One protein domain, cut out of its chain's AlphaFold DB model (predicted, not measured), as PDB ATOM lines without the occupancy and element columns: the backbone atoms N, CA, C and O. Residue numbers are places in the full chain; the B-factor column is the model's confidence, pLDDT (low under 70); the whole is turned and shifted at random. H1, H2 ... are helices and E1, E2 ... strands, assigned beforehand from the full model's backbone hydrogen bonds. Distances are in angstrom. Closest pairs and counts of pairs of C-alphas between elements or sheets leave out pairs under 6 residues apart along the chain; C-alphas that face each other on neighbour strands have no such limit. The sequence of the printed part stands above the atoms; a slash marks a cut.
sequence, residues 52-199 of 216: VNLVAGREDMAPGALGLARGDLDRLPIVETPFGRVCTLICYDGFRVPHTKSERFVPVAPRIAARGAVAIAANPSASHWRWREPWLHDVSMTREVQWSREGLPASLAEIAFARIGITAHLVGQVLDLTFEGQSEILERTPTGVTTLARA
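AT A GLANCE: This is residues 52 to 199 of the 216 residues of the protein "Carbon-nitrogen hydrolase family protein" of Deltaproteobacteria bacterium (UniProt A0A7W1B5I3). One strongly twisted sheet of six strands makes a wall, with H1 and H4 over one of its faces and no named helix over the opposite face; H2 grazes the sheet, and H3 lies off it, next to H4 in the chain. The small hairpin E6 and E7 lies at one end of the long axis, and the long stretch 52 to 77, with no named element, runs along one side. The printed part has 148 residues, with four named helices and nine named strands in the order E1 E2 H1 H2 E3 E4 H3 H4 E5 E6 E7 E8 E9; the sheet, E1 E2 E3 E5 E8 E9, is mixed, and the class is mixed, helices and strands. It is compact, with a radius of gyration of the C-alphas of 15.1 A, and spans 42 by 31 by 29 A.

HOW THE PARTS SIT: Start at edge strand E1, residues 78 to 81, which forms a hairpin with E2, residues 84 to 88; look for N 79 and O 86 at 2.9 A. E2, H1 (91 to 94), H2 (108 to 114) and E3 (118 to 126) make a strand-helix-strand unit, two parallel neighbour strands with helices between, its crossover right-handed; N 122 and O 87 are 2.9 A apart. H1 is on the sheet at a height of 6.7 A, only just over E3 with 3 C-alphas. H1 and H2 only just touch, with 3 pairs of C-alphas within 8 A, the closest those of Asp 93 and Val 108 at 6.0 A. E4, residues 138 to 142, pairs with no named strand and meets H3, residues 143 to 150, only through their link. H4, residues 152 to 158, is on the same face as H1, at a height of 7.8 A, and runs along the strands. E5, residues 162 to 170, is parallel to E3, with N 123 and O 166 at 2.7 A; it runs on into E6, residues 172 to 174, at 66 degrees. E6 and E7, residues 177 to 179, form a hairpin, with N 172 and O 179 at 2.9 A. E8, residues 184 to 189, is antiparallel to E5, with N 186 and O 165 at 2.8 A, and forms a hairpin with edge strand E9, residues 192 to 198, with N 187 and O 194 at 2.9 A. In H2, H3 and H4 every O i to N i+4 pair is within hydrogen-bond range; H1 is too short for one.

IN THESE COORDINATES: Find C-alpha 78 at (204.581, 158.529, 164.013), where E1 begins. From C-alpha 118 at (198.610, 153.903, 161.993), E3 runs 23.0 A; E5 runs 22.5 A, E9 16.9 A and E8 15.9 A. E9 ends at C-alpha 198, (180.299, 164.778, 164.053).

THE WHOLE: The C-alphas farthest apart, those of Pro 63 and Pro 190, are 44.8 A apart. The printed part has no cut; the links H1 to H2 and E3 to E4 are long. Mean pLDDT of the printed part is 96.2, and no printed residue is under 70.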
ATOM      1  N   VAL A  52     203.200 169.644 155.758       98.31
ATOM      2  CA  VAL A  52     203.875 169.319 154.500       98.31
ATOM      3  C   VAL A  52     203.269 170.131 153.367       98.31
ATOM      4  O   VAL A  52     204.005 170.781 152.633       98.31
ATOM      5  N   ASN A  53     201.945 170.125 153.224       98.31
ATOM      6  CA  ASN A  53     201.220 170.766 152.135       98.31
ATOM      7  C   ASN A  53     200.697 172.143 152.541       98.31
ATOM      8  O   ASN A  53     199.787 172.271 153.359       98.31
ATOM      9  N   LEU A  54     201.258 173.180 151.923       97.31
ATOM     10  CA  LEU A  54     200.837 174.564 152.122       97.31
ATOM     11  C   LEU A  54     199.702 174.922 151.164       97.31
ATOM     12  O   LEU A  54     199.731 174.546 149.992       97.31
ATOM     13  N   VAL A  55     198.720 175.669 151.659       95.31
ATOM     14  CA  VAL A  55     197.633 176.224 150.851       95.31
ATOM     15  C   VAL A  55     198.192 177.344 149.973       95.31
ATOM     16  O   VAL A  55     198.676 178.360 150.483       95.31
ATOM     17  N   ALA A  56     198.108 177.159 148.655       93.44
ATOM     18  CA  ALA A  56     198.664 178.090 147.681       93.44
ATOM     19  C   ALA A  56     198.056 179.497 147.795       93.44
ATOM     20  O   ALA A  56     196.845 179.657 147.971       93.44
ATOM     21  N   GLY A  57     198.904 180.527 147.722       91.50
ATOM     22  CA  GLY A  57     198.494 181.928 147.851       91.50
ATOM     23  C   GLY A  57     198.077 182.349 149.265       91.50
ATOM     24  O   GLY A  57     197.577 183.458 149.444       91.50
ATOM     25  N   ARG A  58     198.229 181.476 150.268       91.88
ATOM     26  CA  ARG A  58     197.870 181.748 151.673       91.88
ATOM     27  C   ARG A  58     199.022 181.452 152.617       91.88
ATOM     28  O   ARG A  58     199.388 182.296 153.428       91.88
ATOM     29  N   GLU A  59     199.588 180.258 152.507       95.31
ATOM     30  CA  GLU A  59     200.654 179.781 153.389       95.31
ATOM     31  C   GLU A  59     202.017 179.720 152.693       95.31
ATOM     32  O   GLU A  59     203.035 179.738 153.370       95.31
ATOM     33  N   ASP A  60     202.058 179.630 151.366       93.75
ATOM     34  CA  ASP A  60     203.296 179.484 150.599       93.75
ATOM     35  C   ASP A  60     204.051 180.815 150.394       93.75
ATOM     36  O   ASP A  60     203.772 181.823 151.041       93.75
ATOM     37  N   MET A  61     205.046 180.810 149.501       92.75
ATOM     38  CA  MET A  61     205.926 181.954 149.211       92.75
ATOM     39  C   MET A  61     205.326 182.970 148.225       92.75
ATOM     40  O   MET A  61     206.046 183.828 147.712       92.75
ATOM     41  N   ALA A  62     204.036 182.861 147.891       92.69
ATOM     42  CA  ALA A  62     203.395 183.812 146.994       92.69
ATOM     43  C   ALA A  62     203.359 185.229 147.614       92.69
ATOM     44  O   ALA A  62     203.251 185.369 148.834       92.69
ATOM     45  N   PRO A  63     203.408 186.305 146.806       92.62
ATOM     46  CA  PRO A  63     203.274 187.666 147.321       92.62
ATOM     47  C   PRO A  63     201.986 187.847 148.140       92.62
ATOM     48  O   PRO A  63     200.893 187.571 147.651       92.62
ATOM     49  N   GLY A  64     202.119 188.319 149.384       89.81
ATOM     50  CA  GLY A  64     200.993 188.521 150.309       89.81
ATOM     51  C   GLY A  64     200.549 187.277 151.091       89.81
ATOM     52  O   GLY A  64     199.649 187.388 151.921       89.81
ATOM     53  N   ALA A  65     201.172 186.118 150.860       93.06
ATOM     54  CA  ALA A  65     201.011 184.925 151.687       93.06
ATOM     55  C   ALA A  65     201.956 184.951 152.906       93.06
ATOM     56  O   ALA A  65     202.809 185.830 153.039       93.06
ATOM     57  N   LEU A  66     201.802 183.980 153.809       93.44
ATOM     58  CA  LEU A  66     202.580 183.901 155.052       93.44
ATOM     59  C   LEU A  66     204.064 183.551 154.855       93.44
ATOM     60  O   LEU A  66     204.841 183.744 155.787       93.44
ATOM     61  N   GLY A  67     204.464 183.034 153.688       95.38
ATOM     62  CA  GLY A  67     205.860 182.696 153.409       95.38
ATOM     63  C   GLY A  67     206.385 181.540 154.259       95.38
ATOM     64  O   GLY A  67     207.499 181.610 154.771       95.38
ATOM     65  N   LEU A  68     205.570 180.502 154.466       96.94
ATOM     66  CA  LEU A  68     205.937 179.385 155.330       96.94
ATOM     67  C   LEU A  68     206.873 178.401 154.627       96.94
ATOM     68  O   LEU A  68     206.714 178.073 153.446       96.94
ATOM     69  N   ALA A  69     207.803 177.857 155.401       96.44
ATOM     70  CA  ALA A  69     208.563 176.677 155.034       96.44
ATOM     71  C   ALA A  69     207.698 175.414 155.162       96.44
ATOM     72  O   ALA A  69     206.760 175.332 155.965       96.44
ATOM     73  N   ARG A  70     208.026 174.411 154.346       95.88
ATOM     74  CA  ARG A  70     207.331 173.121 154.312       95.88
ATOM     75  C   ARG A  70     207.973 172.141 155.280       95.88
ATOM     76  O   ARG A  70     209.194 172.072 155.375       95.88
ATOM     77  N   GLY A  71     207.146 171.320 155.911       96.06
ATOM     78  CA  GLY A  71     207.603 170.121 156.594       96.06
ATOM     79  C   GLY A  71     208.179 169.092 155.620       96.06
ATOM     80  O   GLY A  71     207.769 168.998 154.458       96.06
ATOM     81  N   ASP A  72     209.116 168.291 156.120       95.44
ATOM     82  CA  ASP A  72     209.668 167.144 155.405       95.44
ATOM     83  C   ASP A  72     208.740 165.930 155.568       95.44
ATOM     84  O   ASP A  72     208.551 165.398 156.667       95.44
ATOM     85  N   LEU A  73     208.164 165.493 154.448       96.00
ATOM     86  CA  LEU A  73     207.243 164.363 154.354       96.00
ATOM     87  C   LEU A  73     207.826 163.069 154.933       96.00
ATOM     88  O   LEU A  73     207.117 162.310 155.601       96.00
ATOM     89  N   ASP A  74     209.118 162.830 154.716       94.75
ATOM     90  CA  ASP A  74     209.785 161.610 155.168       94.75
ATOM     91  C   ASP A  74     210.136 161.672 156.665       94.75
ATOM     92  O   ASP A  74     210.395 160.642 157.289       94.75
ATOM     93  N   ARG A  75     210.041 162.860 157.277       93.56
ATOM     94  CA  ARG A  75     210.256 163.096 158.714       93.56
ATOM     95  C   ARG A  75     208.976 163.283 159.519       93.56
ATOM     96  O   ARG A  75     209.067 163.536 160.720       93.56
ATOM     97  N   LEU A  76     207.793 163.125 158.915       96.81
ATOM     98  CA  LEU A  76     206.530 163.191 159.656       96.81
ATOM     99  C   LEU A  76     206.554 162.224 160.855       96.81
ATOM    100  O   LEU A  76     206.772 161.026 160.646       96.81
ATOM    101  N   PRO A  77     206.340 162.687 162.097       97.88
ATOM    102  CA  PRO A  77     206.373 161.807 163.257       97.88
ATOM    103  C   PRO A  77     205.229 160.789 163.247       97.88
ATOM    104  O   PRO A  77     204.079 161.121 162.958       97.88
ATOM    105  N   ILE A  78     205.552 159.555 163.627       98.38
ATOM    106  CA  ILE A  78     204.581 158.529 164.013       98.38
ATOM    107  C   ILE A  78     204.916 158.169 165.455       98.38
ATOM    108  O   ILE A  78     206.052 157.798 165.747       98.38
ATOM    109  N   VAL A  79     203.956 158.343 166.356       98.38
ATOM    110  CA  VAL A  79     204.151 158.154 167.794       98.38
ATOM    111  C   VAL A  79     203.483 156.863 168.237       98.38
ATOM    112  O   VAL A  79     202.297 156.659 167.986       98.38
ATOM    113  N   GLU A  80     204.247 156.010 168.912       97.94
ATOM    114  CA  GLU A  80     203.719 154.830 169.593       97.94
ATOM    115  C   GLU A  80     202.936 155.251 170.842       97.94
ATOM    116  O   GLU A  80     203.414 156.043 171.663       97.94
ATOM    117  N   THR A  81     201.726 154.719 170.988       97.25
ATOM    118  CA  THR A  81     200.865 154.947 172.154       97.25
ATOM    119  C   THR A  81     200.244 153.623 172.610       97.25
ATOM    120  O   THR A  81     200.205 152.675 171.822       97.25
ATOM    121  N   PRO A  82     199.711 153.530 173.844       95.50
ATOM    122  CA  PRO A  82     199.053 152.315 174.333       95.50
ATOM    123  C   PRO A  82     197.850 151.850 173.497       95.50
ATOM    124  O   PRO A  82     197.464 150.693 173.589       95.50
ATOM    125  N   PHE A  83     197.264 152.732 172.682       92.81
ATOM    126  CA  PHE A  83     196.133 152.440 171.793       92.81
ATOM    127  C   PHE A  83     196.540 152.422 170.306       92.81
ATOM    128  O   PHE A  83     195.706 152.569 169.411       92.81
ATOM    129  N   GLY A  84     197.836 152.234 170.040       96.56
ATOM    130  CA  GLY A  84     198.412 152.087 168.709       96.56
ATOM    131  C   GLY A  84     199.120 153.338 168.192       96.56
ATOM    132  O   GLY A  84     199.283 154.345 168.883       96.56
ATOM    133  N   ARG A  85     199.586 153.268 166.946       98.12
ATOM    134  CA  ARG A  85     200.366 154.345 166.323       98.12
ATOM    135  C   ARG A  85     199.500 155.561 166.015       98.12
ATOM    136  O   ARG A  85     198.394 155.410 165.495       98.12
ATOM    137  N   VAL A  86     200.018 156.758 166.264       98.56
ATOM    138  CA  VAL A  86     199.339 158.029 165.977       98.56
ATOM    139  C   VAL A  86     200.193 158.874 165.042       98.56
ATOM    140  O   VAL A  86     201.386 159.056 165.289       98.56
ATOM    141  N   CYS A  87     199.586 159.430 163.996       98.50
ATOM    142  CA  CYS A  87     200.189 160.502 163.204       98.50
ATOM    143  C   CYS A  87     199.331 161.771 163.249       98.50
ATOM    144  O   CYS A  87     198.129 161.734 163.526       98.50
ATOM    145  N   THR A  88     199.962 162.909 162.966       98.81
ATOM    146  CA  THR A  88     199.277 164.194 162.805       98.81
ATOM    147  C   THR A  88     199.413 164.644 161.358       98.81
ATOM    148  O   THR A  88     200.522 164.683 160.834       98.81
ATOM    149  N   LEU A  89     198.296 164.991 160.729       98.75
ATOM    150  CA  LEU A  89     198.212 165.546 159.382       98.75
ATOM    151  C   LEU A  89     197.612 166.944 159.515       98.75
ATOM    152  O   LEU A  89     196.459 167.054 159.901       98.75
ATOM    153  N   ILE A  90     198.335 168.032 159.257       98.75
ATOM    154  CA  ILE A  90     197.783 169.373 159.510       98.75
ATOM    155  C   ILE A  90     196.911 169.804 158.331       98.75
ATOM    156  O   ILE A  90     197.422 170.031 157.236       98.75
ATOM    157  N   CYS A  91     195.607 169.981 158.568       98.25
ATOM    158  CA  CYS A  91     194.618 170.462 157.602       98.25
ATOM    159  C   CYS A  91     194.767 169.796 156.224       98.25
ATOM    160  O   CYS A  91     194.343 168.657 156.021       98.25
ATOM    161  N   TYR A  92     195.437 170.495 155.309       98.31
ATOM    162  CA  TYR A  92     195.645 170.109 153.926       98.31
ATOM    163  C   TYR A  92     196.468 168.823 153.736       98.31
ATOM    164  O   TYR A  92     196.315 168.142 152.729       98.31
ATOM    165  N   ASP A  93     197.258 168.413 154.733       98.75
ATOM    166  CA  ASP A  93     197.953 167.116 154.719       98.75
ATOM    167  C   ASP A  93     197.000 165.912 154.752       98.75
ATOM    168  O   ASP A  93     197.395 164.803 154.400       98.75
ATOM    169  N   GLY A  94     195.746 166.113 155.172       98.31
ATOM    170  CA  GLY A  94     194.705 165.087 155.121       98.31
ATOM    171  C   GLY A  94     194.141 164.846 153.720       98.31
ATOM    172  O   GLY A  94     193.392 163.891 153.536       98.31
ATOM    173  N   PHE A  95     194.465 165.693 152.741       98.56
ATOM    174  CA  PHE A  95     193.872 165.631 151.409       98.56
ATOM    175  C   PHE A  95     194.570 164.591 150.527       98.56
ATOM    176  O   PHE A  95     195.751 164.283 150.705       98.56
ATOM    177  N   ARG A  96     193.831 164.057 149.553       98.00
ATOM    178  CA  ARG A  96     194.348 163.114 148.545       98.00
ATOM    179  C   ARG A  96     194.736 163.782 147.227       98.00
ATOM    180  O   ARG A  96     195.514 163.216 146.464       98.00
ATOM    181  N   VAL A  97     194.211 164.975 146.956       97.62
ATOM    182  CA  VAL A  97     194.435 165.729 145.714       97.62
ATOM    183  C   VAL A  97     194.671 167.208 146.016       97.62
ATOM    184  O   VAL A  97     194.183 167.694 147.041       97.62
ATOM    185  N   PRO A  98     195.399 167.931 145.146       97.50
ATOM    186  CA  PRO A  98     195.555 169.363 145.305       97.50
ATOM    187  C   PRO A  98     194.293 170.138 144.907       97.50
ATOM    188  O   PRO A  98     193.566 169.726 144.005       97.50
ATOM    189  N   HIS A  99     194.094 171.317 145.495       95.19
ATOM    190  CA  HIS A  99     193.060 172.278 145.123       95.19
ATOM    191  C   HIS A  99     193.275 172.830 143.708       95.19
ATOM    192  O   HIS A  99     192.311 173.080 142.987       95.19
ATOM    193  N   THR A 100     194.535 173.018 143.290       92.44
ATOM    194  CA  THR A 100     194.896 173.484 141.944       92.44
ATOM    195  C   THR A 100     196.085 172.715 141.354       92.44
ATOM    196  O   THR A 100     196.889 172.109 142.056       92.44
ATOM    197  N   LYS A 101     196.233 172.735 140.022       89.56
ATOM    198  CA  LYS A 101     197.279 171.965 139.309       89.56
ATOM    199  C   LYS A 101     198.703 172.501 139.499       89.56
ATOM    200  O   LYS A 101     199.656 171.800 139.181       89.56
ATOM    201  N   SER A 102     198.851 173.744 139.949       86.44
ATOM    202  CA  SER A 102     200.146 174.431 140.073       86.44
ATOM    203  C   SER A 102     200.818 174.236 141.431       86.44
ATOM    204  O   SER A 102     201.909 174.755 141.663       86.44
ATOM    205  N   GLU A 103     200.172 173.526 142.350       92.50
ATOM    206  CA  GLU A 103     200.649 173.402 143.721       92.50
ATOM    207  C   GLU A 103     201.751 172.363 143.827       92.50
ATOM    208  O   GLU A 103     201.696 171.285 143.234       92.50
ATOM    209  N   ARG A 104     202.733 172.650 144.681       93.31
ATOM    210  CA  ARG A 104     203.657 171.624 145.164       93.31
ATOM    211  C   ARG A 104     202.913 170.794 146.203       93.31
ATOM    212  O   ARG A 104     203.077 171.010 147.397       93.31
ATOM    213  N   PHE A 105     202.032 169.914 145.760       97.56
ATOM    214  CA  PHE A 105     201.259 169.040 146.632       97.56
ATOM    215  C   PHE A 105     201.810 167.620 146.588       97.56
ATOM    216  O   PHE A 105     202.200 167.126 145.530       97.56
ATOM    217  N   VAL A 106     201.821 166.960 147.742       97.44
ATOM    218  CA  VAL A 106     202.205 165.556 147.886       97.44
ATOM    219  C   VAL A 106     201.168 164.837 148.756       97.44
ATOM    220  O   VAL A 106     200.938 165.259 149.892       97.44
ATOM    221  N   PRO A 107     200.539 163.749 148.271       97.19
ATOM    222  CA  PRO A 107     199.589 162.997 149.079       97.19
ATOM    223  C   PRO A 107     200.330 162.319 150.239       97.19
ATOM    224  O   PRO A 107     201.259 161.535 150.030       97.19
ATOM    225  N   VAL A 108     199.923 162.621 151.474       98.38
ATOM    226  CA  VAL A 108     200.621 162.143 152.682       98.38
ATOM    227  C   VAL A 108     200.215 160.714 153.047       98.38
ATOM    228  O   VAL A 108     201.057 159.914 153.459       98.38
ATOM    229  N   ALA A 109     198.945 160.359 152.835       98.19
ATOM    230  CA  ALA A 109     198.391 159.045 153.165       98.19
ATOM    231  C   ALA A 109     199.200 157.850 152.604       98.19
ATOM    232  O   ALA A 109     199.551 156.970 153.398       98.19
ATOM    233  N   PRO A 110     199.597 157.805 151.310       97.81
ATOM    234  CA  PRO A 110     200.440 156.723 150.792       97.81
ATOM    235  C   PRO A 110     201.781 156.583 151.525       97.81
ATOM    236  O   PRO A 110     202.276 155.473 151.714       97.81
ATOM    237  N   ARG A 111     202.383 157.699 151.955       96.50
ATOM    238  CA  ARG A 111     203.691 157.694 152.630       96.50
ATOM    239  C   ARG A 111     203.588 157.182 154.058       96.50
ATOM    240  O   ARG A 111     204.462 156.441 154.495       96.50
ATOM    241  N   ILE A 112     202.507 157.518 154.762       97.88
ATOM    242  CA  ILE A 112     202.220 156.931 156.076       97.88
ATOM    243  C   ILE A 112     201.949 155.430 155.936       97.88
ATOM    244  O   ILE A 112     202.546 154.644 156.665       97.88
ATOM    245  N   ALA A 113     201.144 155.011 154.952       97.38
ATOM    246  CA  ALA A 113     200.882 153.594 154.699       97.38
ATOM    247  C   ALA A 113     202.172 152.800 154.418       97.38
ATOM    248  O   ALA A 113     202.363 151.725 154.984       97.38
ATOM    249  N   ALA A 114     203.091 153.355 153.620       96.69
ATOM    250  CA  ALA A 114     204.390 152.741 153.322       96.69
ATOM    251  C   ALA A 114     205.302 152.591 154.557       96.69
ATOM    252  O   ALA A 114     206.171 151.723 154.579       96.69
ATOM    253  N   ARG A 115     205.090 153.402 155.601       95.69
ATOM    254  CA  ARG A 115     205.783 153.316 156.901       95.69
ATOM    255  C   ARG A 115     205.040 152.425 157.909       95.69
ATOM    256  O   ARG A 115     205.460 152.294 159.060       95.69
ATOM    257  N   GLY A 116     203.961 151.784 157.466       95.12
ATOM    258  CA  GLY A 116     203.053 150.976 158.264       95.12
ATOM    259  C   GLY A 116     201.851 151.791 158.741       95.12
ATOM    260  O   GLY A 116     202.004 152.815 159.403       95.12
ATOM    261  N   ALA A 117     200.652 151.286 158.442       92.75
ATOM    262  CA  ALA A 117     199.386 151.920 158.802       92.75
ATOM    263  C   ALA A 117     199.286 152.252 160.301       92.75
ATOM    264  O   ALA A 117     199.664 151.456 161.165       92.75
ATOM    265  N   VAL A 118     198.758 153.426 160.619       97.75
ATOM    266  CA  VAL A 118     198.610 153.903 161.993       97.75
ATOM    267  C   VAL A 118     197.233 153.547 162.561       97.75
ATOM    268  O   VAL A 118     196.296 153.238 161.829       97.75
ATOM    269  N   ALA A 119     197.078 153.582 163.880       97.69
ATOM    270  CA  ALA A 119     195.762 153.435 164.488       97.69
ATOM    271  C   ALA A 119     194.928 154.709 164.288       97.69
ATOM    272  O   ALA A 119     193.759 154.620 163.913       97.69
ATOM    273  N   ILE A 120     195.533 155.885 164.494       98.50
ATOM    274  CA  ILE A 120     194.841 157.179 164.473       98.50
ATOM    275  C   ILE A 120     195.604 158.193 163.613       98.50
ATOM    276  O   ILE A 120     196.804 158.401 163.792       98.50
ATOM    277  N   ALA A 121     194.877 158.878 162.732       98.69
ATOM    278  CA  ALA A 121     195.311 160.086 162.046       98.69
ATOM    279  C   ALA A 121     194.556 161.297 162.611       98.69
ATOM    280  O   ALA A 121     193.348 161.443 162.412       98.69
ATOM    281  N   ALA A 122     195.268 162.169 163.322       98.75
ATOM    282  CA  ALA A 122     194.716 163.411 163.851       98.75
ATOM    283  C   ALA A 122     194.913 164.562 162.856       98.75
ATOM    284  O   ALA A 122     196.026 164.804 162.393       98.75
ATOM    285  N   ASN A 123     193.844 165.292 162.562       98.81
ATOM    286  CA  ASN A 123     193.782 166.351 161.566       98.81
ATOM    287  C   ASN A 123     193.292 167.668 162.184       98.81
ATOM    288  O   ASN A 123     192.115 168.018 162.055       98.81
ATOM    289  N   PRO A 124     194.166 168.405 162.900       98.56
ATOM    290  CA  PRO A 124     193.858 169.769 163.300       98.56
ATOM    291  C   PRO A 124     193.741 170.637 162.044       98.56
ATOM    292  O   PRO A 124     194.657 170.686 161.218       98.56
ATOM    293  N   SER A 125     192.605 171.312 161.907       98.31
ATOM    294  CA  SER A 125     192.190 171.960 160.667       98.31
ATOM    295  C   SER A 125     191.689 173.372 160.919       98.31
ATOM    296  O   SER A 125     191.013 173.654 161.902       98.31
ATOM    297  N   ALA A 126     192.003 174.282 160.008       95.38
ATOM    298  CA  ALA A 126     191.477 175.638 160.007       95.38
ATOM    299  C   ALA A 126     191.221 176.030 158.553       95.38
ATOM    300  O   ALA A 126     192.125 175.955 157.720       95.38
ATOM    301  N   SER A 127     189.976 176.384 158.248       92.19
ATOM    302  CA  SER A 127     189.540 176.809 156.921       92.19
ATOM    303  C   SER A 127     188.805 178.131 157.063       92.19
ATOM    304  O   SER A 127     187.814 178.206 157.782       92.19
ATOM    305  N   HIS A 128     189.284 179.161 156.371       90.75
ATOM    306  CA  HIS A 128     188.621 180.466 156.283       90.75
ATOM    307  C   HIS A 128     187.578 180.525 155.157       90.75
ATOM    308  O   HIS A 128     186.970 181.566 154.916       90.75
ATOM    309  N   TRP A 129     187.386 179.424 154.426       93.56
ATOM    310  CA  TRP A 129     186.330 179.308 153.426       93.56
ATOM    311  C   TRP A 129     185.013 178.901 154.072       93.56
ATOM    312  O   TRP A 129     184.978 177.982 154.893       93.56
ATOM    313  N   ARG A 130     183.936 179.549 153.632       95.44
ATOM    314  CA  ARG A 130     182.565 179.297 154.074       95.44
ATOM    315  C   ARG A 130     182.143 177.874 153.717       95.44
ATOM    316  O   ARG A 130     182.242 177.455 152.565       95.44
ATOM    317  N   TRP A 131     181.675 177.124 154.707       96.62
ATOM    318  CA  TRP A 131     181.493 175.674 154.637       96.62
ATOM    319  C   TRP A 131     180.445 175.246 153.610       96.62
ATOM    320  O   TRP A 131     180.605 174.237 152.926       96.62
ATOM    321  N   ARG A 132     179.373 176.032 153.480       96.38
ATOM    322  CA  ARG A 132     178.244 175.741 152.585       96.38
ATOM    323  C   ARG A 132     178.224 176.602 151.321       96.38
ATOM    324  O   ARG A 132     177.278 176.502 150.547       96.38
ATOM    325  N   GLU A 133     179.246 177.421 151.095       97.12
ATOM    326  CA  GLU A 133     179.360 178.209 149.865       97.12
ATOM    327  C   GLU A 133     180.045 177.408 148.748       97.12
ATOM    328  O   GLU A 133     180.732 176.414 149.035       97.12
ATOM    329  N   PRO A 134     179.860 177.814 147.474       97.81
ATOM    330  CA  PRO A 134     180.567 177.228 146.343       97.81
ATOM    331  C   PRO A 134     182.080 177.198 146.567       97.81
ATOM    332  O   PRO A 134     182.682 178.155 147.058       97.81
ATOM    333  N   TRP A 135     182.705 176.087 146.194       96.25
ATOM    334  CA  TRP A 135     184.137 175.916 146.314       96.25
ATOM    335  C   TRP A 135     184.860 176.806 145.304       96.25
ATOM    336  O   TRP A 135     184.549 176.808 144.117       96.25
ATOM    337  N   LEU A 136     185.859 177.554 145.779       93.56
ATOM    338  CA  LEU A 136     186.548 178.579 144.990       93.56
ATOM    339  C   LEU A 136     187.145 178.039 143.680       93.56
ATOM    340  O   LEU A 136     187.211 178.769 142.694       93.56
ATOM    341  N   HIS A 137     187.597 176.784 143.674       92.94
ATOM    342  CA  HIS A 137     188.264 176.174 142.520       92.94
ATOM    343  C   HIS A 137     187.334 175.302 141.666       92.94
ATOM    344  O   HIS A 137     187.705 174.934 140.554       92.94
ATOM    345  N   ASP A 138     186.130 175.005 142.159       94.12
ATOM    346  CA  ASP A 138     185.076 174.322 141.413       94.12
ATOM    347  C   ASP A 138     183.709 174.709 141.984       94.12
ATOM    348  O   ASP A 138     183.210 174.122 142.945       94.12
ATOM    349  N   VAL A 139     183.078 175.702 141.357       95.62
ATOM    350  CA  VAL A 139     181.789 176.242 141.805       95.62
ATOM    351  C   VAL A 139     180.629 175.247 141.684       95.62
ATOM    352  O   VAL A 139     179.538 175.535 142.174       95.62
ATOM    353  N   SER A 140     180.831 174.085 141.049       96.50
ATOM    354  CA  SER A 140     179.814 173.029 140.956       96.50
ATOM    355  C   SER A 140     179.604 172.267 142.270       96.50
ATOM    356  O   SER A 140     178.624 171.532 142.405       96.50
ATOM    357  N   MET A 141     180.493 172.444 143.251       96.88
ATOM    358  CA  MET A 141     180.376 171.827 144.570       96.88
ATOM    359  C   MET A 141     180.596 172.839 145.689       96.88
ATOM    360  O   MET A 141     181.228 173.870 145.497       96.88
ATOM    361  N   THR A 142     180.074 172.551 146.880       98.06
ATOM    362  CA  THR A 142     180.333 173.369 148.072       98.06
ATOM    363  C   THR A 142     181.659 172.993 148.727       98.06
ATOM    364  O   THR A 142     182.197 171.903 148.495       98.06
ATOM    365  N   ARG A 143     182.165 173.855 149.617       97.44
ATOM    366  CA  ARG A 143     183.339 173.548 150.450       97.44
ATOM    367  C   ARG A 143     183.172 172.250 151.252       97.44
ATOM    368  O   ARG A 143     184.135 171.493 151.357       97.44
ATOM    369  N   GLU A 144     181.983 171.985 151.788       97.62
ATOM    370  CA  GLU A 144     181.624 170.745 152.493       97.62
ATOM    371  C   GLU A 144     181.766 169.508 151.591       97.62
ATOM    372  O   GLU A 144     182.398 168.518 151.968       97.62
ATOM    373  N   VAL A 145     181.222 169.569 150.371       98.00
ATOM    374  CA  VAL A 145     181.312 168.462 149.408       98.00
ATOM    375  C   VAL A 145     182.763 168.224 148.995       98.00
ATOM    376  O   VAL A 145     183.191 167.070 148.938       98.00
ATOM    377  N   GLN A 146     183.538 169.288 148.775       98.00
ATOM    378  CA  GLN A 146     184.964 169.173 148.477       98.00
ATOM    379  C   GLN A 146     185.740 168.544 149.643       98.00
ATOM    380  O   GLN A 146     186.527 167.627 149.419       98.00
ATOM    381  N   TRP A 147     185.472 168.952 150.892       97.75
ATOM    382  CA  TRP A 147     186.103 168.352 152.076       97.75
ATOM    383  C   TRP A 147     185.881 166.838 152.119       97.75
ATOM    384  O   TRP A 147     186.822 166.072 152.311       97.75
ATOM    385  N   SER A 148     184.642 166.401 151.884       97.44
ATOM    386  CA  SER A 148     184.279 164.982 151.881       97.44
ATOM    387  C   SER A 148     184.946 164.200 150.741       97.44
ATOM    388  O   SER A 148     185.425 163.087 150.949       97.44
ATOM    389  N   ARG A 149     185.019 164.782 149.535       97.69
ATOM    390  CA  ARG A 149     185.544 164.114 148.327       97.69
ATOM    391  C   ARG A 149     187.064 164.123 148.204       97.69
ATOM    392  O   ARG A 149     187.614 163.302 147.462       97.69
ATOM    393  N   GLU A 150     187.735 165.054 148.868       98.00
ATOM    394  CA  GLU A 150     189.163 165.313 148.659       98.00
ATOM    395  C   GLU A 150     189.980 165.319 149.950       98.00
ATOM    396  O   GLU A 150     191.180 165.076 149.883       98.00
ATOM    397  N   GLY A 151     189.358 165.570 151.104       98.25
ATOM    398  CA  GLY A 151     190.015 165.645 152.408       98.25
ATOM    399  C   GLY A 151     190.261 164.288 153.069       98.25
ATOM    400  O   GLY A 151     190.249 163.233 152.426       98.25
ATOM    401  N   LEU A 152     190.439 164.321 154.396       98.50
ATOM    402  CA  LEU A 152     190.707 163.133 155.214       98.50
ATOM    403  C   LEU A 152     189.705 161.979 155.002       98.50
ATOM    404  O   LEU A 152     190.173 160.840 154.919       98.50
ATOM    405  N   PRO A 153     188.377 162.210 154.869       98.19
ATOM    406  CA  PRO A 153     187.427 161.126 154.610       98.19
ATOM    407  C   PRO A 153     187.769 160.327 153.349       98.19
ATOM    408  O   PRO A 153     187.796 159.096 153.379       98.19
ATOM    409  N   ALA A 154     188.085 161.019 152.252       98.12
ATOM    410  CA  ALA A 154     188.425 160.382 150.987       98.12
ATOM    411  C   ALA A 154     189.791 159.686 151.045       98.12
ATOM    412  O   ALA A 154     189.916 158.559 150.572       98.12
ATOM    413  N   SER A 155     190.789 160.310 151.678       98.19
ATOM    414  CA  SER A 155     192.107 159.694 151.887       98.19
ATOM    415  C   SER A 155     192.020 158.386 152.683       98.19
ATOM    416  O   SER A 155     192.688 157.415 152.334       98.19
ATOM    417  N   LEU A 156     191.188 158.338 153.733       97.88
ATOM    418  CA  LEU A 156     190.945 157.126 154.529       97.88
ATOM    419  C   LEU A 156     190.225 156.032 153.736       97.88
ATOM    420  O   LEU A 156     190.531 154.847 153.892       97.88
ATOM    421  N   ALA A 157     189.256 156.416 152.904       96.88
ATOM    422  CA  ALA A 157     188.520 155.474 152.069       96.88
ATOM    423  C   ALA A 157     189.434 154.837 151.011       96.88
ATOM    424  O   ALA A 157     189.420 153.619 150.833       96.88
ATOM    425  N   GLU A 158     190.256 155.660 150.355       96.38
ATOM    426  CA  GLU A 158     191.149 155.244 149.273       96.38
ATOM    427  C   GLU A 158     192.329 154.407 149.786       96.38
ATOM    428  O   GLU A 158     192.681 153.392 149.185       96.38
ATOM    429  N   ILE A 159     192.925 154.795 150.919       96.12
ATOM    430  CA  ILE A 159     194.156 154.187 151.429       96.12
ATOM    431  C   ILE A 159     193.967 153.783 152.886       96.12
ATOM    432  O   ILE A 159     193.653 154.599 153.748       96.12
ATOM    433  N   ALA A 160     194.250 152.518 153.197       95.69
ATOM    434  CA  ALA A 160     194.254 151.995 154.563       95.69
ATOM    435  C   ALA A 160     195.488 152.457 155.368       95.69
ATOM    436  O   ALA A 160     196.207 151.643 155.939       95.69
ATOM    437  N   PHE A 161     195.769 153.763 155.388       97.81
ATOM    438  CA  PHE A 161     196.903 154.332 156.122       97.81
ATOM    439  C   PHE A 161     196.594 154.548 157.607       97.81
ATOM    440  O   PHE A 161     197.528 154.628 158.400       97.81
ATOM    441  N   ALA A 162     195.314 154.644 157.977       98.00
ATOM    442  CA  ALA A 162     194.852 154.747 159.355       98.00
ATOM    443  C   ALA A 162     193.502 154.037 159.549       98.00
ATOM    444  O   ALA A 162     192.703 153.963 158.611       98.00
ATOM    445  N   ARG A 163     193.230 153.538 160.765       97.19
ATOM    446  CA  ARG A 163     191.894 153.032 161.133       97.19
ATOM    447  C   ARG A 163     190.947 154.175 161.476       97.19
ATOM    448  O   ARG A 163     189.823 154.199 160.996       97.19
ATOM    449  N   ILE A 164     191.400 155.110 162.305       98.44
ATOM    450  CA  ILE A 164     190.583 156.206 162.821       98.44
ATOM    451  C   ILE A 164     191.092 157.535 162.270       98.44
ATOM    452  O   ILE A 164     192.284 157.829 162.348       98.44
ATOM    453  N   GLY A 165     190.181 158.350 161.745       98.50
ATOM    454  CA  GLY A 165     190.436 159.749 161.407       98.50
ATOM    455  C   GLY A 165     189.755 160.672 162.394       98.50
ATOM    456  O   GLY A 165     188.582 160.475 162.700       98.50
ATOM    457  N   ILE A 166     190.459 161.691 162.872       98.69
ATOM    458  CA  ILE A 166     189.880 162.701 163.760       98.69
ATOM    459  C   ILE A 166     190.181 164.068 163.181       98.69
ATOM    460  O   ILE A 166     191.334 164.485 163.185       98.69
ATOM    461  N   THR A 167     189.158 164.788 162.740       98.69
ATOM    462  CA  THR A 167     189.303 166.166 162.268       98.69
ATOM    463  C   THR A 167     188.774 167.124 163.324       98.69
ATOM    464  O   THR A 167     187.609 167.041 163.714       98.69
ATOM    465  N   ALA A 168     189.615 168.058 163.765       98.38
ATOM    466  CA  ALA A 168     189.236 169.114 164.696       98.38
ATOM    467  C   ALA A 168     189.381 170.475 164.008       98.38
ATOM    468  O   ALA A 168     190.496 170.949 163.793       98.38
ATOM    469  N   HIS A 169     188.252 171.090 163.655       97.94
ATOM    470  CA  HIS A 169     188.220 172.401 163.020       97.94
ATOM    471  C   HIS A 169     188.264 173.541 164.043       97.94
ATOM    472  O   HIS A 169     187.516 173.545 165.022       97.94
ATOM    473  N   LEU A 170     189.091 174.552 163.768       97.00
ATOM    474  CA  LEU A 170     188.876 175.901 164.278       97.00
ATOM    475  C   LEU A 170     187.597 176.462 163.646       97.00
ATOM    476  O   LEU A 170     187.424 176.376 162.431       97.00
ATOM    477  N   VAL A 171     186.730 177.041 164.471       96.88
ATOM    478  CA  VAL A 171     185.447 177.620 164.060       96.88
ATOM    479  C   VAL A 171     185.184 178.925 164.806       96.88
ATOM    480  O   VAL A 171     185.639 179.098 165.939       96.88
ATOM    481  N   GLY A 172     184.428 179.825 164.183       94.56
ATOM    482  CA  GLY A 172     184.077 181.132 164.736       94.56
ATOM    483  C   GLY A 172     184.986 182.260 164.242       94.56
ATOM    484  O   GLY A 172     185.661 182.133 163.221       94.56
ATOM    485  N   GLN A 173     184.970 183.393 164.949       93.50
ATOM    486  CA  GLN A 173     185.776 184.568 164.602       93.50
ATOM    487  C   GLN A 173     187.112 184.546 165.344       93.50
ATOM    488  O   GLN A 173     187.138 184.455 166.573       93.50
ATOM    489  N   VAL A 174     188.211 184.683 164.607       88.31
ATOM    490  CA  VAL A 174     189.540 184.935 165.169       88.31
ATOM    491  C   VAL A 174     190.117 186.145 164.453       88.31
ATOM    492  O   VAL A 174     190.402 186.081 163.260       88.31
ATOM    493  N   LEU A 175     190.292 187.241 165.196       88.31
ATOM    494  CA  LEU A 175     190.608 188.558 164.634       88.31
ATOM    495  C   LEU A 175     189.546 188.971 163.596       88.31
ATOM    496  O   LEU A 175     188.360 188.993 163.920       88.31
ATOM    497  N   ASP A 176     189.960 189.305 162.379       89.62
ATOM    498  CA  ASP A 176     189.130 189.686 161.235       89.62
ATOM    499  C   ASP A 176     188.756 188.497 160.330       89.62
ATOM    500  O   ASP A 176     188.123 188.672 159.288       89.62
ATOM    501  N   LEU A 177     189.130 187.275 160.723       91.00
ATOM    502  CA  LEU A 177     188.902 186.064 159.947       91.00
ATOM    503  C   LEU A 177     187.765 185.229 160.536       91.00
ATOM    504  O   LEU A 177     187.714 184.947 161.735       91.00
ATOM    505  N   THR A 178     186.885 184.757 159.652       94.75
ATOM    506  CA  THR A 178     185.890 183.737 159.985       94.75
ATOM    507  C   THR A 178     186.412 182.360 159.612       94.75
ATOM    508  O   THR A 178     186.831 182.156 158.475       94.75
ATOM    509  N   PHE A 179     186.330 181.415 160.542       96.69
ATOM    510  CA  PHE A 179     186.657 180.016 160.311       96.69
ATOM    511  C   PHE A 179     185.409 179.147 160.390       96.69
ATOM    512  O   PHE A 179     184.592 179.296 161.303       96.69
ATOM    513  N   GLU A 180     185.289 178.220 159.445       97.31
ATOM    514  CA  GLU A 180     184.213 177.238 159.407       97.31
ATOM    515  C   GLU A 180     184.756 175.843 159.071       97.31
ATOM    516  O   GLU A 180     185.759 175.671 158.371       97.31
ATOM    517  N   GLY A 181     184.080 174.826 159.589       97.00
ATOM    518  CA  GLY A 181     184.414 173.428 159.403       97.00
ATOM    519  C   GLY A 181     183.657 172.526 160.361       97.00
ATOM    520  O   GLY A 181     183.307 172.928 161.469       97.00
ATOM    521  N   GLN A 182     183.388 171.294 159.940       97.19
ATOM    522  CA  GLN A 182     182.594 170.360 160.728       97.19
ATOM    523  C   GLN A 182     183.476 169.245 161.288       97.19
ATOM    524  O   GLN A 182     183.781 168.274 160.602       97.19
ATOM    525  N   SER A 183     183.899 169.400 162.547       98.38
ATOM    526  CA  SER A 183     184.734 168.411 163.244       98.38
ATOM    527  C   SER A 183     184.072 167.037 163.272       98.38
ATOM    528  O   SER A 183     182.861 166.932 163.476       98.38
ATOM    529  N   GLU A 184     184.859 165.981 163.099       98.25
ATOM    530  CA  GLU A 184     184.350 164.619 162.953       98.25
ATOM    531  C   GLU A 184     185.345 163.559 163.420       98.25
ATOM    532  O   GLU A 184     186.560 163.761 163.407       98.25
ATOM    533  N   ILE A 185     184.796 162.413 163.818       98.75
ATOM    534  CA  ILE A 185     185.520 161.186 164.124       98.75
ATOM    535  C   ILE A 185     185.021 160.121 163.154       98.75
ATOM    536  O   ILE A 185     183.818 159.861 163.059       98.75
ATOM    537  N   LEU A 186     185.954 159.520 162.433       98.56
ATOM    538  CA  LEU A 186     185.716 158.572 161.357       98.56
ATOM    539  C   LEU A 186     186.392 157.247 161.680       98.56
ATOM    540  O   LEU A 186     187.510 157.232 162.190       98.56
ATOM    541  N   GLU A 187     185.754 156.149 161.301       97.94
ATOM    542  CA  GLU A 187     186.353 154.822 161.315       97.94
ATOM    543  C   GLU A 187     186.363 154.233 159.911       97.94
ATOM    544  O   GLU A 187     185.344 154.183 159.222       97.94
ATOM    545  N   ARG A 188     187.532 153.761 159.493       96.50
ATOM    546  CA  ARG A 188     187.699 152.980 158.281       96.50
ATOM    547  C   ARG A 188     187.278 151.538 158.548       96.50
ATOM    548  O   ARG A 188     187.875 150.847 159.370       96.50
ATOM    549  N   THR A 189     186.305 151.064 157.785       92.75
ATOM    550  CA  THR A 189     185.813 149.685 157.795       92.75
ATOM    551  C   THR A 189     186.260 148.955 156.519       92.75
ATOM    552  O   THR A 189     186.789 149.575 155.589       92.75
ATOM    553  N   PRO A 190     186.057 147.628 156.410       88.25
ATOM    554  CA  PRO A 190     186.287 146.912 155.154       88.25
ATOM    555  C   PRO A 190     185.436 147.426 153.981       88.25
ATOM    556  O   PRO A 190     185.834 147.265 152.831       88.25
ATOM    557  N   THR A 191     184.283 148.045 154.261       89.31
ATOM    558  CA  THR A 191     183.321 148.512 153.252       89.31
ATOM    559  C   THR A 191     183.406 150.011 152.958       89.31
ATOM    560  O   THR A 191     182.719 150.481 152.053       89.31
ATOM    561  N   GLY A 192     184.234 150.771 153.680       93.00
ATOM    562  CA  GLY A 192     184.402 152.206 153.453       93.00
ATOM    563  C   GLY A 192     184.805 152.970 154.709       93.00
ATOM    564  O   GLY A 192     185.642 152.516 155.486       93.00
ATOM    565  N   VAL A 193     184.225 154.154 154.892       97.19
ATOM    566  CA  VAL A 193     184.446 155.011 156.063       97.19
ATOM    567  C   VAL A 193     183.098 155.343 156.688       97.19
ATOM    568  O   VAL A 193     182.200 155.833 156.006       97.19
ATOM    569  N   THR A 194     182.971 155.090 157.985       97.12
ATOM    570  CA  THR A 194     181.785 155.398 158.786       97.12
ATOM    571  C   THR A 194     182.070 156.598 159.678       97.12
ATOM    572  O   THR A 194     183.137 156.700 160.281       97.12
ATOM    573  N   THR A 195     181.107 157.508 159.801       97.94
ATOM    574  CA  THR A 195     181.173 158.601 160.776       97.94
ATOM    575  C   THR A 195     180.707 158.104 162.138       97.94
ATOM    576  O   THR A 195     179.540 157.755 162.298       97.94
ATOM    577  N   LEU A 196     181.606 158.094 163.122       98.31
ATOM    578  CA  LEU A 196     181.289 157.720 164.503       98.31
ATOM    579  C   LEU A 196     180.648 158.879 165.267       98.31
ATOM    580  O   LEU A 196     179.714 158.689 166.038       98.31
ATOM    581  N   ALA A 197     181.157 160.090 165.048       98.50
ATOM    582  CA  ALA A 197     180.627 161.304 165.647       98.50
ATOM    583  C   ALA A 197     180.963 162.515 164.775       98.50
ATOM    584  O   ALA A 197     181.988 162.539 164.092       98.50
ATOM    585  N   ARG A 198     180.111 163.539 164.809       97.94
ATOM    586  CA  ARG A 198     180.299 164.778 164.053       97.94
ATOM    587  C   ARG A 198     179.707 165.959 164.810       97.94
ATOM    588  O   ARG A 198     178.693 165.817 165.489       97.94
ATOM    589  N   ALA A 199     180.338 167.122 164.690       97.75
ATOM    590  CA  ALA A 199     179.811 168.367 165.229       97.75
ATOM    591  C   ALA A 199     178.445 168.689 164.591       97.75
ATOM    592  O   ALA A 199     178.274 168.496 163.386       97.75
TER     593      ALA A 199